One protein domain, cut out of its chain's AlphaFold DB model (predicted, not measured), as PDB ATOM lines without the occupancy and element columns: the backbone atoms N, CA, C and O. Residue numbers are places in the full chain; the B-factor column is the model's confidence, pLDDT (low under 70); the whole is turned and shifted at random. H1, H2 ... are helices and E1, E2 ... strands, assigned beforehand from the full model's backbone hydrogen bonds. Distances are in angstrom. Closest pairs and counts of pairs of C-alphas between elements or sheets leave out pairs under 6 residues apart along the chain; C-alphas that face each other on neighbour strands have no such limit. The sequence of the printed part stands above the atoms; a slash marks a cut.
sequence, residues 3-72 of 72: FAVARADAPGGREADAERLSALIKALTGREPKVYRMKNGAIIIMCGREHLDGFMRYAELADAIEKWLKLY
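This is residues 3 to 72 of the 72 residues of an uncharacterized protein of Pyrobaculum sp. JCHS_4 (UniProt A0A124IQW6). A small three-stranded sheet with H1 packed along one face forms a two-layered body, and the long helix H2 leads away from it as an arm, of which residues 59 to 70, with the end 71 to 72, stick out free. The 70 printed residues hold two named helices and three named strands, in the order E1, H1, E2, E3, H2, of mixed class. The sheet runs E1, E3, E2, antiparallel throughout. The whole is loose, with a radius of gyration of the C-alphas of 15.1 A, and elongated, spanning 51 by 26 by 15 A.

Edge strand E1, residues 3 to 5, is antiparallel to inner strand E3, residues 43 to 47; N 4 and O 45 are within hydrogen-bond range at 2.9 A. E2, residues 34 to 37, the other edge strand, forms a hairpin with E3, with N 36 and O 44 2.8 A apart. H1, residues 13 to 29, is on the sheet at a height of 9.5 A, along E3 at 5 degrees on the local plane; their closest C-alphas, of Arg 14 and Ile 43, are 6.8 A apart. E1, H1 and E2 form a split strand-helix-strand unit, two strands running the same way with E3 between them, its crossover right-handed. H2, residues 49 to 70, is not on the sheet. Its residues 50 to 55 alone touch residues 25 to 29 of H1, about perpendicular at 75 degrees; the closest C-alphas, of Thr 29 and Gly 54, are 4.8 A apart. Every O i to N i+4 pair is within hydrogen-bond range in H1, and 16 of 18 in H2.

E1 begins at C-alpha 3, (162.653, 162.335, 159.731), and is 6.9 A long. H1 is 24.3 A, E2 10.4 A and E3 13.3 A. H2, 32.2 A, ends at C-alpha 70, (190.099, 160.917, 179.112).

The farthest C-alphas, of Lys 39 and Tyr 72, are 52.5 A apart. The printed part has no cut and no long link. Residue 72 alone is under pLDDT 70.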
ATOM      1  N   PHE A   3     164.033 162.433 159.265       95.56
ATOM      2  CA  PHE A   3     162.653 162.335 159.731       95.56
ATOM      3  C   PHE A   3     162.603 161.647 161.091       95.56
ATOM      4  O   PHE A   3     163.282 160.644 161.303       95.56
ATOM      5  N   ALA A   4     161.765 162.167 161.978       96.44
ATOM      6  CA  ALA A   4     161.392 161.531 163.231       96.44
ATOM      7  C   ALA A   4     159.866 161.445 163.319       96.44
ATOM      8  O   ALA A   4     159.157 162.295 162.778       96.44
ATOM      9  N   VAL A   5     159.360 160.415 163.992       97.88
ATOM     10  CA  VAL A   5     157.924 160.226 164.223       97.88
ATOM     11  C   VAL A   5     157.667 160.323 165.715       97.88
ATOM     12  O   VAL A   5     158.298 159.607 166.490       97.88
ATOM     13  N   ALA A   6     156.736 161.192 166.103       97.94
ATOM     14  CA  ALA A   6     156.382 161.382 167.501       97.94
ATOM     15  C   ALA A   6     155.718 160.129 168.085       97.94
ATOM     16  O   ALA A   6     154.846 159.502 167.462       97.94
ATOM     17  N   ARG A   7     156.134 159.770 169.296       97.50
ATOM     18  CA  ARG A   7     155.737 158.542 169.981       97.50
ATOM     19  C   ARG A   7     154.385 158.703 170.668       97.50
ATOM     20  O   ARG A   7     154.116 159.693 171.337       97.50
ATOM     21  N   ALA A   8     153.517 157.710 170.492       95.69
ATOM     22  CA  ALA A   8     152.183 157.699 171.099       95.69
ATOM     23  C   ALA A   8     152.221 157.431 172.603       95.69
ATOM     24  O   ALA A   8     151.384 157.929 173.345       95.69
ATOM     25  N   ASP A   9     153.193 156.622 173.006       96.62
ATOM     26  CA  ASP A   9     153.472 156.158 174.360       96.62
ATOM     27  C   ASP A   9     154.384 157.112 175.141       96.62
ATOM     28  O   ASP A   9     154.706 156.856 176.299       96.62
ATOM     29  N   ALA A  10     154.803 158.219 174.527       97.25
ATOM     30  CA  ALA A  10     155.537 159.252 175.228       97.25
ATOM     31  C   ALA A  10     154.654 159.936 176.289       97.25
ATOM     32  O   ALA A  10     153.439 160.064 176.099       97.25
ATOM     33  N   PRO A  11     155.245 160.445 177.385       97.44
ATOM     34  CA  PRO A  11     154.516 161.258 178.352       97.44
ATOM     35  C   PRO A  11     153.803 162.429 177.660       97.44
ATOM     36  O   PRO A  11     154.435 163.214 176.949       97.44
ATOM     37  N   GLY A  12     152.484 162.529 177.853       97.12
ATOM     38  CA  GLY A  12     151.639 163.545 177.212       97.12
ATOM     39  C   GLY A  12     151.245 163.251 175.755       97.12
ATOM     40  O   GLY A  12     150.613 164.094 175.123       97.12
ATOM     41  N   GLY A  13     151.577 162.072 175.221       97.88
ATOM     42  CA  GLY A  13     151.194 161.641 173.876       97.88
ATOM     43  C   GLY A  13     152.060 162.220 172.753       97.88
ATOM     44  O   GLY A  13     153.135 162.781 172.980       97.88
ATOM     45  N   ARG A  14     151.581 162.075 171.508       97.50
ATOM     46  CA  ARG A  14     152.345 162.418 170.291       97.50
ATOM     47  C   ARG A  14     152.643 163.907 170.195       97.50
ATOM     48  O   ARG A  14     153.695 164.297 169.711       97.50
ATOM     49  N   GLU A  15     151.706 164.741 170.612       97.75
ATOM     50  CA  GLU A  15     151.776 166.192 170.501       97.75
ATOM     51  C   GLU A  15     152.848 166.743 171.437       97.75
ATOM     52  O   GLU A  15     153.736 167.465 170.986       97.75
ATOM     53  N   ALA A  16     152.820 166.318 172.703       98.12
ATOM     54  CA  ALA A  16     153.827 166.699 173.686       98.12
ATOM     55  C   ALA A  16     155.219 166.174 173.305       98.12
ATOM     56  O   ALA A  16     156.228 166.833 173.545       98.12
ATOM     57  N   ASP A  17     155.297 164.987 172.700       98.31
ATOM     58  CA  ASP A  17     156.554 164.450 172.182       98.31
ATOM     59  C   ASP A  17     157.094 165.260 170.999       98.31
ATOM     60  O   ASP A  17     158.270 165.628 170.976       98.31
ATOM     61  N   ALA A  18     156.221 165.617 170.054       98.25
ATOM     62  CA  ALA A  18     156.592 166.435 168.909       98.25
ATOM     63  C   ALA A  18     157.039 167.844 169.307       98.25
ATOM     64  O   ALA A  18     158.003 168.358 168.737       98.25
ATOM     65  N   GLU A  19     156.369 168.456 170.281       98.25
ATOM     66  CA  GLU A  19     156.730 169.766 170.818       98.25
ATOM     67  C   GLU A  19     158.101 169.724 171.501       98.25
ATOM     68  O   GLU A  19     158.983 170.508 171.143       98.25
ATOM     69  N   ARG A  20     158.322 168.757 172.404       98.00
ATOM     70  CA  ARG A  20     159.614 168.577 173.090       98.00
ATOM     71  C   ARG A  20     160.755 168.381 172.097       98.00
ATOM     72  O   ARG A  20     161.793 169.032 172.219       98.00
ATOM     73  N   LEU A  21     160.562 167.522 171.095       97.12
ATOM     74  CA  LEU A  21     161.591 167.268 170.091       97.12
ATOM     75  C   LEU A  21     161.814 168.486 169.181       97.12
ATOM     76  O   LEU A  21     162.957 168.818 168.883       97.12
ATOM     77  N   SER A  22     160.762 169.209 168.791       98.00
ATOM     78  CA  SER A  22     160.904 170.425 167.976       98.00
ATOM     79  C   SER A  22     161.639 171.539 168.723       98.00
ATOM     80  O   SER A  22     162.520 172.183 168.151       98.00
ATOM     81  N   ALA A  23     161.333 171.726 170.011       98.31
ATOM     82  CA  ALA A  23     162.015 172.684 170.874       98.31
ATOM     83  C   ALA A  23     163.502 172.342 171.029       98.31
ATOM     84  O   ALA A  23     164.349 173.225 170.885       98.31
ATOM     85  N   LEU A  24     163.827 171.061 171.240       95.81
ATOM     86  CA  LEU A  24     165.210 170.592 171.291       95.81
ATOM     87  C   LEU A  24     165.941 170.885 169.977       95.81
ATOM     88  O   LEU A  24     167.003 171.493 169.990       95.81
ATOM     89  N   ILE A  25     165.362 170.516 168.833       95.94
ATOM     90  CA  ILE A  25     165.981 170.751 167.521       95.94
ATOM     91  C   ILE A  25     166.237 172.246 167.300       95.94
ATOM     92  O   ILE A  25     167.323 172.614 166.849       95.94
ATOM     93  N   LYS A  26     165.289 173.115 167.669       96.19
ATOM     94  CA  LYS A  26     165.464 174.570 167.584       96.19
ATOM     95  C   LYS A  26     166.578 175.069 168.495       96.19
ATOM     96  O   LYS A  26     167.402 175.857 168.046       96.19
ATOM     97  N   ALA A  27     166.616 174.616 169.746       95.31
ATOM     98  CA  ALA A  27     167.660 174.999 170.690       95.31
ATOM     99  C   ALA A  27     169.048 174.584 170.185       95.31
ATOM    100  O   ALA A  27     170.008 175.333 170.334       95.31
ATOM    101  N   LEU A  28     169.128 173.415 169.545       92.44
ATOM    102  CA  LEU A  28     170.381 172.874 169.048       92.44
ATOM    103  C   LEU A  28     170.852 173.548 167.748       92.44
ATOM    104  O   LEU A  28     172.029 173.814 167.536       92.44
ATOM    105  N   THR A  29     169.928 173.822 166.834       93.31
ATOM    106  CA  THR A  29     170.277 174.204 165.454       93.31
ATOM    107  C   THR A  29     169.970 175.665 165.134       93.31
ATOM    108  O   THR A  29     170.312 176.146 164.057       93.31
ATOM    109  N   GLY A  30     169.294 176.380 166.038       94.56
ATOM    110  CA  GLY A  30     168.758 177.723 165.809       94.56
ATOM    111  C   GLY A  30     167.547 177.760 164.868       94.56
ATOM    112  O   GLY A  30     167.014 178.839 164.598       94.56
ATOM    113  N   ARG A  31     167.089 176.605 164.365       95.62
ATOM    114  CA  ARG A  31     166.038 176.496 163.349       95.62
ATOM    115  C   ARG A  31     164.942 175.527 163.777       95.62
ATOM    116  O   ARG A  31     165.212 174.430 164.254       95.62
ATOM    117  N   GLU A  32     163.689 175.943 163.606       97.06
ATOM    118  CA  GLU A  32     162.548 175.058 163.843       97.06
ATOM    119  C   GLU A  32     162.415 174.019 162.721       97.06
ATOM    120  O   GLU A  32     162.422 174.392 161.538       97.06
ATOM    121  N   PRO A  33     162.236 172.731 163.067       97.88
ATOM    122  CA  PRO A  33     161.942 171.706 162.080       97.88
ATOM    123  C   PRO A  33     160.517 171.871 161.548       97.88
ATOM    124  O   PRO A  33     159.650 172.476 162.179       97.88
ATOM    125  N   LYS A  34     160.235 171.277 160.385       97.88
ATOM    126  CA  LYS A  34     158.856 171.237 159.875       97.88
ATOM    127  C   LYS A  34     158.105 170.084 160.533       97.88
ATOM    128  O   LYS A  34     158.616 168.968 160.556       97.88
ATOM    129  N   VAL A  35     156.891 170.337 161.011       97.88
ATOM    130  CA  VAL A  35     156.046 169.333 161.672       97.88
ATOM    131  C   VAL A  35     154.786 169.092 160.844       97.88
ATOM    132  O   VAL A  35     154.085 170.034 160.481       97.88
ATOM    133  N   TYR A  36     154.492 167.828 160.548       97.69
ATOM    134  CA  TYR A  36     153.345 167.410 159.744       97.69
ATOM    135  C   TYR A  36     152.481 166.419 160.512       97.69
ATOM    136  O   TYR A  36     152.983 165.393 160.969       97.69
ATOM    137  N   ARG A  37     151.172 166.672 160.591       97.38
ATOM    138  CA  ARG A  37     150.201 165.670 161.046       97.38
ATOM    139  C   ARG A  37     149.633 164.921 159.843       97.38
ATOM    140  O   ARG A  37     149.058 165.522 158.940       97.38
ATOM    141  N   MET A  38     149.790 163.604 159.851       96.62
ATOM    142  CA  MET A  38     149.315 162.699 158.810       96.62
ATOM    143  C   MET A  38     147.890 162.213 159.094       96.62
ATOM    144  O   MET A  38     147.421 162.241 160.232       96.62
ATOM    145  N   LYS A  39     147.204 161.706 158.060       96.31
ATOM    146  CA  LYS A  39     145.820 161.198 158.169       96.31
ATOM    147  C   LYS A  39     145.662 160.057 159.183       96.31
ATOM    148  O   LYS A  39     144.610 159.932 159.792       96.31
ATOM    149  N   ASN A  40     146.700 159.246 159.376       94.31
ATOM    150  CA  ASN A  40     146.727 158.152 160.355       94.31
ATOM    151  C   ASN A  40     147.071 158.617 161.787       94.31
ATOM    152  O   ASN A  40     147.369 157.789 162.644       94.31
ATOM    153  N   GLY A  41     147.096 159.928 162.044       95.12
ATOM    154  CA  GLY A  41     147.430 160.498 163.349       95.12
ATOM    155  C   GLY A  41     148.927 160.518 163.673       95.12
ATOM    156  O   GLY A  41     149.300 160.999 164.741       95.12
ATOM    157  N   ALA A  42     149.800 160.038 162.781       97.81
ATOM    158  CA  ALA A  42     151.240 160.188 162.962       97.81
ATOM    159  C   ALA A  42     151.642 161.668 162.868       97.81
ATOM    160  O   ALA A  42     151.151 162.398 162.004       97.81
ATOM    161  N   ILE A  43     152.564 162.095 163.732       98.50
ATOM    162  CA  ILE A  43     153.194 163.413 163.653       98.50
ATOM    163  C   ILE A  43     154.639 163.204 163.210       98.50
ATOM    164  O   ILE A  43     155.399 162.518 163.891       98.50
ATOM    165  N   ILE A  44     154.995 163.757 162.054       98.31
ATOM    166  CA  ILE A  44     156.327 163.651 161.458       98.31
ATOM    167  C   ILE A  44     157.058 164.973 161.633       98.31
ATOM    168  O   ILE A  44     156.559 166.021 161.230       98.31
ATOM    169  N   ILE A  45     158.262 164.903 162.184       98.38
ATOM    170  CA  ILE A  45     159.179 166.025 162.353       98.38
ATOM    171  C   ILE A  45     160.279 165.865 161.314       98.38
ATOM    172  O   ILE A  45     160.936 164.827 161.235       98.38
ATOM    173  N   MET A  46     160.451 166.882 160.482       98.06
ATOM    174  CA  MET A  46     161.311 166.841 159.314       98.06
ATOM    175  C   MET A  46     162.467 167.828 159.449       98.06
ATOM    176  O   MET A  46     162.280 169.047 159.512       98.06
ATOM    177  N   CYS A  47     163.674 167.277 159.400       97.44
ATOM    178  CA  CYS A  47     164.936 167.989 159.510       97.44
ATOM    179  C   CYS A  47     165.557 168.186 158.118       97.44
ATOM    180  O   CYS A  47     166.030 167.245 157.468       97.44
ATOM    181  N   GLY A  48     165.546 169.434 157.644       96.19
ATOM    182  CA  GLY A  48     166.309 169.875 156.468       96.19
ATOM    183  C   GLY A  48     167.825 169.925 156.709       96.19
ATOM    184  O   GLY A  48     168.284 169.635 157.809       96.19
ATOM    185  N   ARG A  49     168.593 170.323 155.683       95.19
ATOM    186  CA  ARG A  49     170.067 170.394 155.730       95.19
ATOM    187  C   ARG A  49     170.592 171.216 156.913       95.19
ATOM    188  O   ARG A  49     171.414 170.697 157.647       95.19
ATOM    189  N   GLU A  50     170.047 172.410 157.154       94.25
ATOM    190  CA  GLU A  50     170.476 173.294 158.258       94.25
ATOM    191  C   GLU A  50     170.447 172.594 159.626       94.25
ATOM    192  O   GLU A  50     171.365 172.743 160.426       94.25
ATOM    193  N   HIS A  51     169.426 171.768 159.873       96.12
ATOM    194  CA  HIS A  51     169.331 171.007 161.117       96.12
ATOM    195  C   HIS A  51     170.406 169.917 161.196       96.12
ATOM    196  O   HIS A  51     171.009 169.727 162.244       96.12
ATOM    197  N   LEU A  52     170.642 169.200 160.090       94.75
ATOM    198  CA  LEU A  52     171.622 168.111 160.034       94.75
ATOM    199  C   LEU A  52     173.053 168.635 160.195       94.75
ATOM    200  O   LEU A  52     173.817 168.066 160.968       94.75
ATOM    201  N   ASP A  53     173.377 169.748 159.538       93.94
ATOM    202  CA  ASP A  53     174.671 170.419 159.678       93.94
ATOM    203  C   ASP A  53     174.861 170.922 161.123       93.94
ATOM    204  O   ASP A  53     175.945 170.808 161.693       93.94
ATOM    205  N   GLY A  54     173.787 171.413 161.756       91.81
ATOM    206  CA  GLY A  54     173.782 171.749 163.180       91.81
ATOM    207  C   GLY A  54     174.050 170.537 164.081       91.81
ATOM    208  O   GLY A  54     174.865 170.627 164.994       91.81
ATOM    209  N   PHE A  55     173.429 169.384 163.808       91.25
ATOM    210  CA  PHE A  55     173.660 168.153 164.576       91.25
ATOM    211  C   PHE A  55     175.095 167.632 164.473       91.25
ATOM    212  O   PHE A  55     175.616 167.120 165.461       91.25
ATOM    213  N   MET A  56     175.762 167.796 163.329       92.06
ATOM    214  CA  MET A  56     177.167 167.393 163.183       92.06
ATOM    215  C   MET A  56     178.087 168.136 164.161       92.06
ATOM    216  O   MET A  56     178.957 167.514 164.763       92.06
ATOM    217  N   ARG A  57     177.830 169.426 164.414       88.06
ATOM    218  CA  ARG A  57     178.593 170.211 165.401       88.06
ATOM    219  C   ARG A  57     178.459 169.662 166.823       88.06
ATOM    220  O   ARG A  57     179.384 169.791 167.618       88.06
ATOM    221  N   TYR A  58     177.334 169.025 167.153       87.25
ATOM    222  CA  TYR A  58     177.181 168.343 168.441       87.25
ATOM    223  C   TYR A  58     178.019 167.077 168.536       87.25
ATOM    224  O   TYR A  58     178.582 166.824 169.596       87.25
ATOM    225  N   ALA A  59     178.128 166.300 167.456       89.81
ATOM    226  CA  ALA A  59     179.010 165.135 167.433       89.81
ATOM    227  C   ALA A  59     180.480 165.554 167.603       89.81
ATOM    228  O   ALA A  59     181.204 164.939 168.380       89.81
ATOM    229  N   GLU A  60     180.892 166.644 166.949       92.00
ATOM    230  CA  GLU A  60     182.225 167.236 167.124       92.00
ATOM    231  C   GLU A  60     182.464 167.703 168.568       92.00
ATOM    232  O   GLU A  60     183.498 167.385 169.158       92.00
ATOM    233  N   LEU A  61     181.502 168.415 169.168       93.38
ATOM    234  CA  LEU A  61     181.592 168.848 170.565       93.38
ATOM    235  C   LEU A  61     181.656 167.651 171.527       93.38
ATOM    236  O   LEU A  61     182.437 167.675 172.475       93.38
ATOM    237  N   ALA A  62     180.858 166.609 171.293       94.31
ATOM    238  CA  ALA A  62     180.850 165.413 172.126       94.31
ATOM    239  C   ALA A  62     182.193 164.668 172.072       94.31
ATOM    240  O   ALA A  62     182.724 164.314 173.122       94.31
ATOM    241  N   ASP A  63     182.774 164.499 170.880       95.62
ATOM    242  CA  ASP A  63     184.105 163.903 170.705       95.62
ATOM    243  C   ASP A  63     185.198 164.738 171.400       95.62
ATOM    244  O   ASP A  63     186.073 164.198 172.081       95.62
ATOM    245  N   ALA A  64     185.124 166.070 171.304       96.50
ATOM    246  CA  ALA A  64     186.045 166.959 172.013       96.50
ATOM    247  C   ALA A  64     185.932 166.822 173.544       96.50
ATOM    248  O   ALA A  64     186.952 166.714 174.227       96.50
ATOM    249  N   ILE A  65     184.708 166.771 174.079       96.94
ATOM    250  CA  ILE A  65     184.458 166.566 175.514       96.94
ATOM    251  C   ILE A  65     184.974 165.194 175.962       96.94
ATOM    252  O   ILE A  65     185.626 165.100 177.001       96.94
ATOM    253  N   GLU A  66     184.737 164.135 175.186       97.56
ATOM    254  CA  GLU A  66     185.224 162.789 175.500       97.56
ATOM    255  C   GLU A  66     186.756 162.757 175.597       97.56
ATOM    256  O   GLU A  66     187.313 162.158 176.520       97.56
ATOM    257  N   LYS A  67     187.450 163.440 174.680       96.94
ATOM    258  CA  LYS A  67     188.912 163.576 174.727       96.94
ATOM    259  C   LYS A  67     189.379 164.291 175.990       96.94
ATOM    260  O   LYS A  67     190.334 163.831 176.605       96.94
ATOM    261  N   TRP A  68     188.715 165.371 176.403       97.56
ATOM    262  CA  TRP A  68     189.057 166.067 177.649       97.56
ATOM    263  C   TRP A  68     188.838 165.200 178.886       97.56
ATOM    264  O   TRP A  68     189.699 165.172 179.759       97.56
ATOM    265  N   LEU A  69     187.735 164.452 178.941       97.19
ATOM    266  CA  LEU A  69     187.436 163.564 180.067       97.19
ATOM    267  C   LEU A  69     188.417 162.391 180.187       97.19
ATOM    268  O   LEU A  69     188.610 161.892 181.284       97.19
ATOM    269  N   LYS A  70     189.049 161.955 179.091       94.06
ATOM    270  CA  LYS A  70     190.099 160.917 179.112       94.06
ATOM    271  C   LYS A  70     191.463 161.429 179.582       94.06
ATOM    272  O   LYS A  70     192.345 160.620 179.860       94.06
ATOM    273  N   LEU A  71     191.662 162.746 179.603       87.25
ATOM    274  CA  LEU A  71     192.896 163.388 180.066       87.25
ATOM    275  C   LEU A  71     192.865 163.712 181.571       87.25
ATOM    276  O   LEU A  71     193.842 164.271 182.072       87.25
ATOM    277  N   TYR A  72     191.771 163.382 182.268       59.19
ATOM    278  CA  TYR A  72     191.578 163.580 183.705       59.19
ATOM    279  C   TYR A  72     191.316 162.254 184.422       59.19
ATOM    280  O   TYR A  72     190.677 161.369 183.809       59.19
TER     281      TYR A  72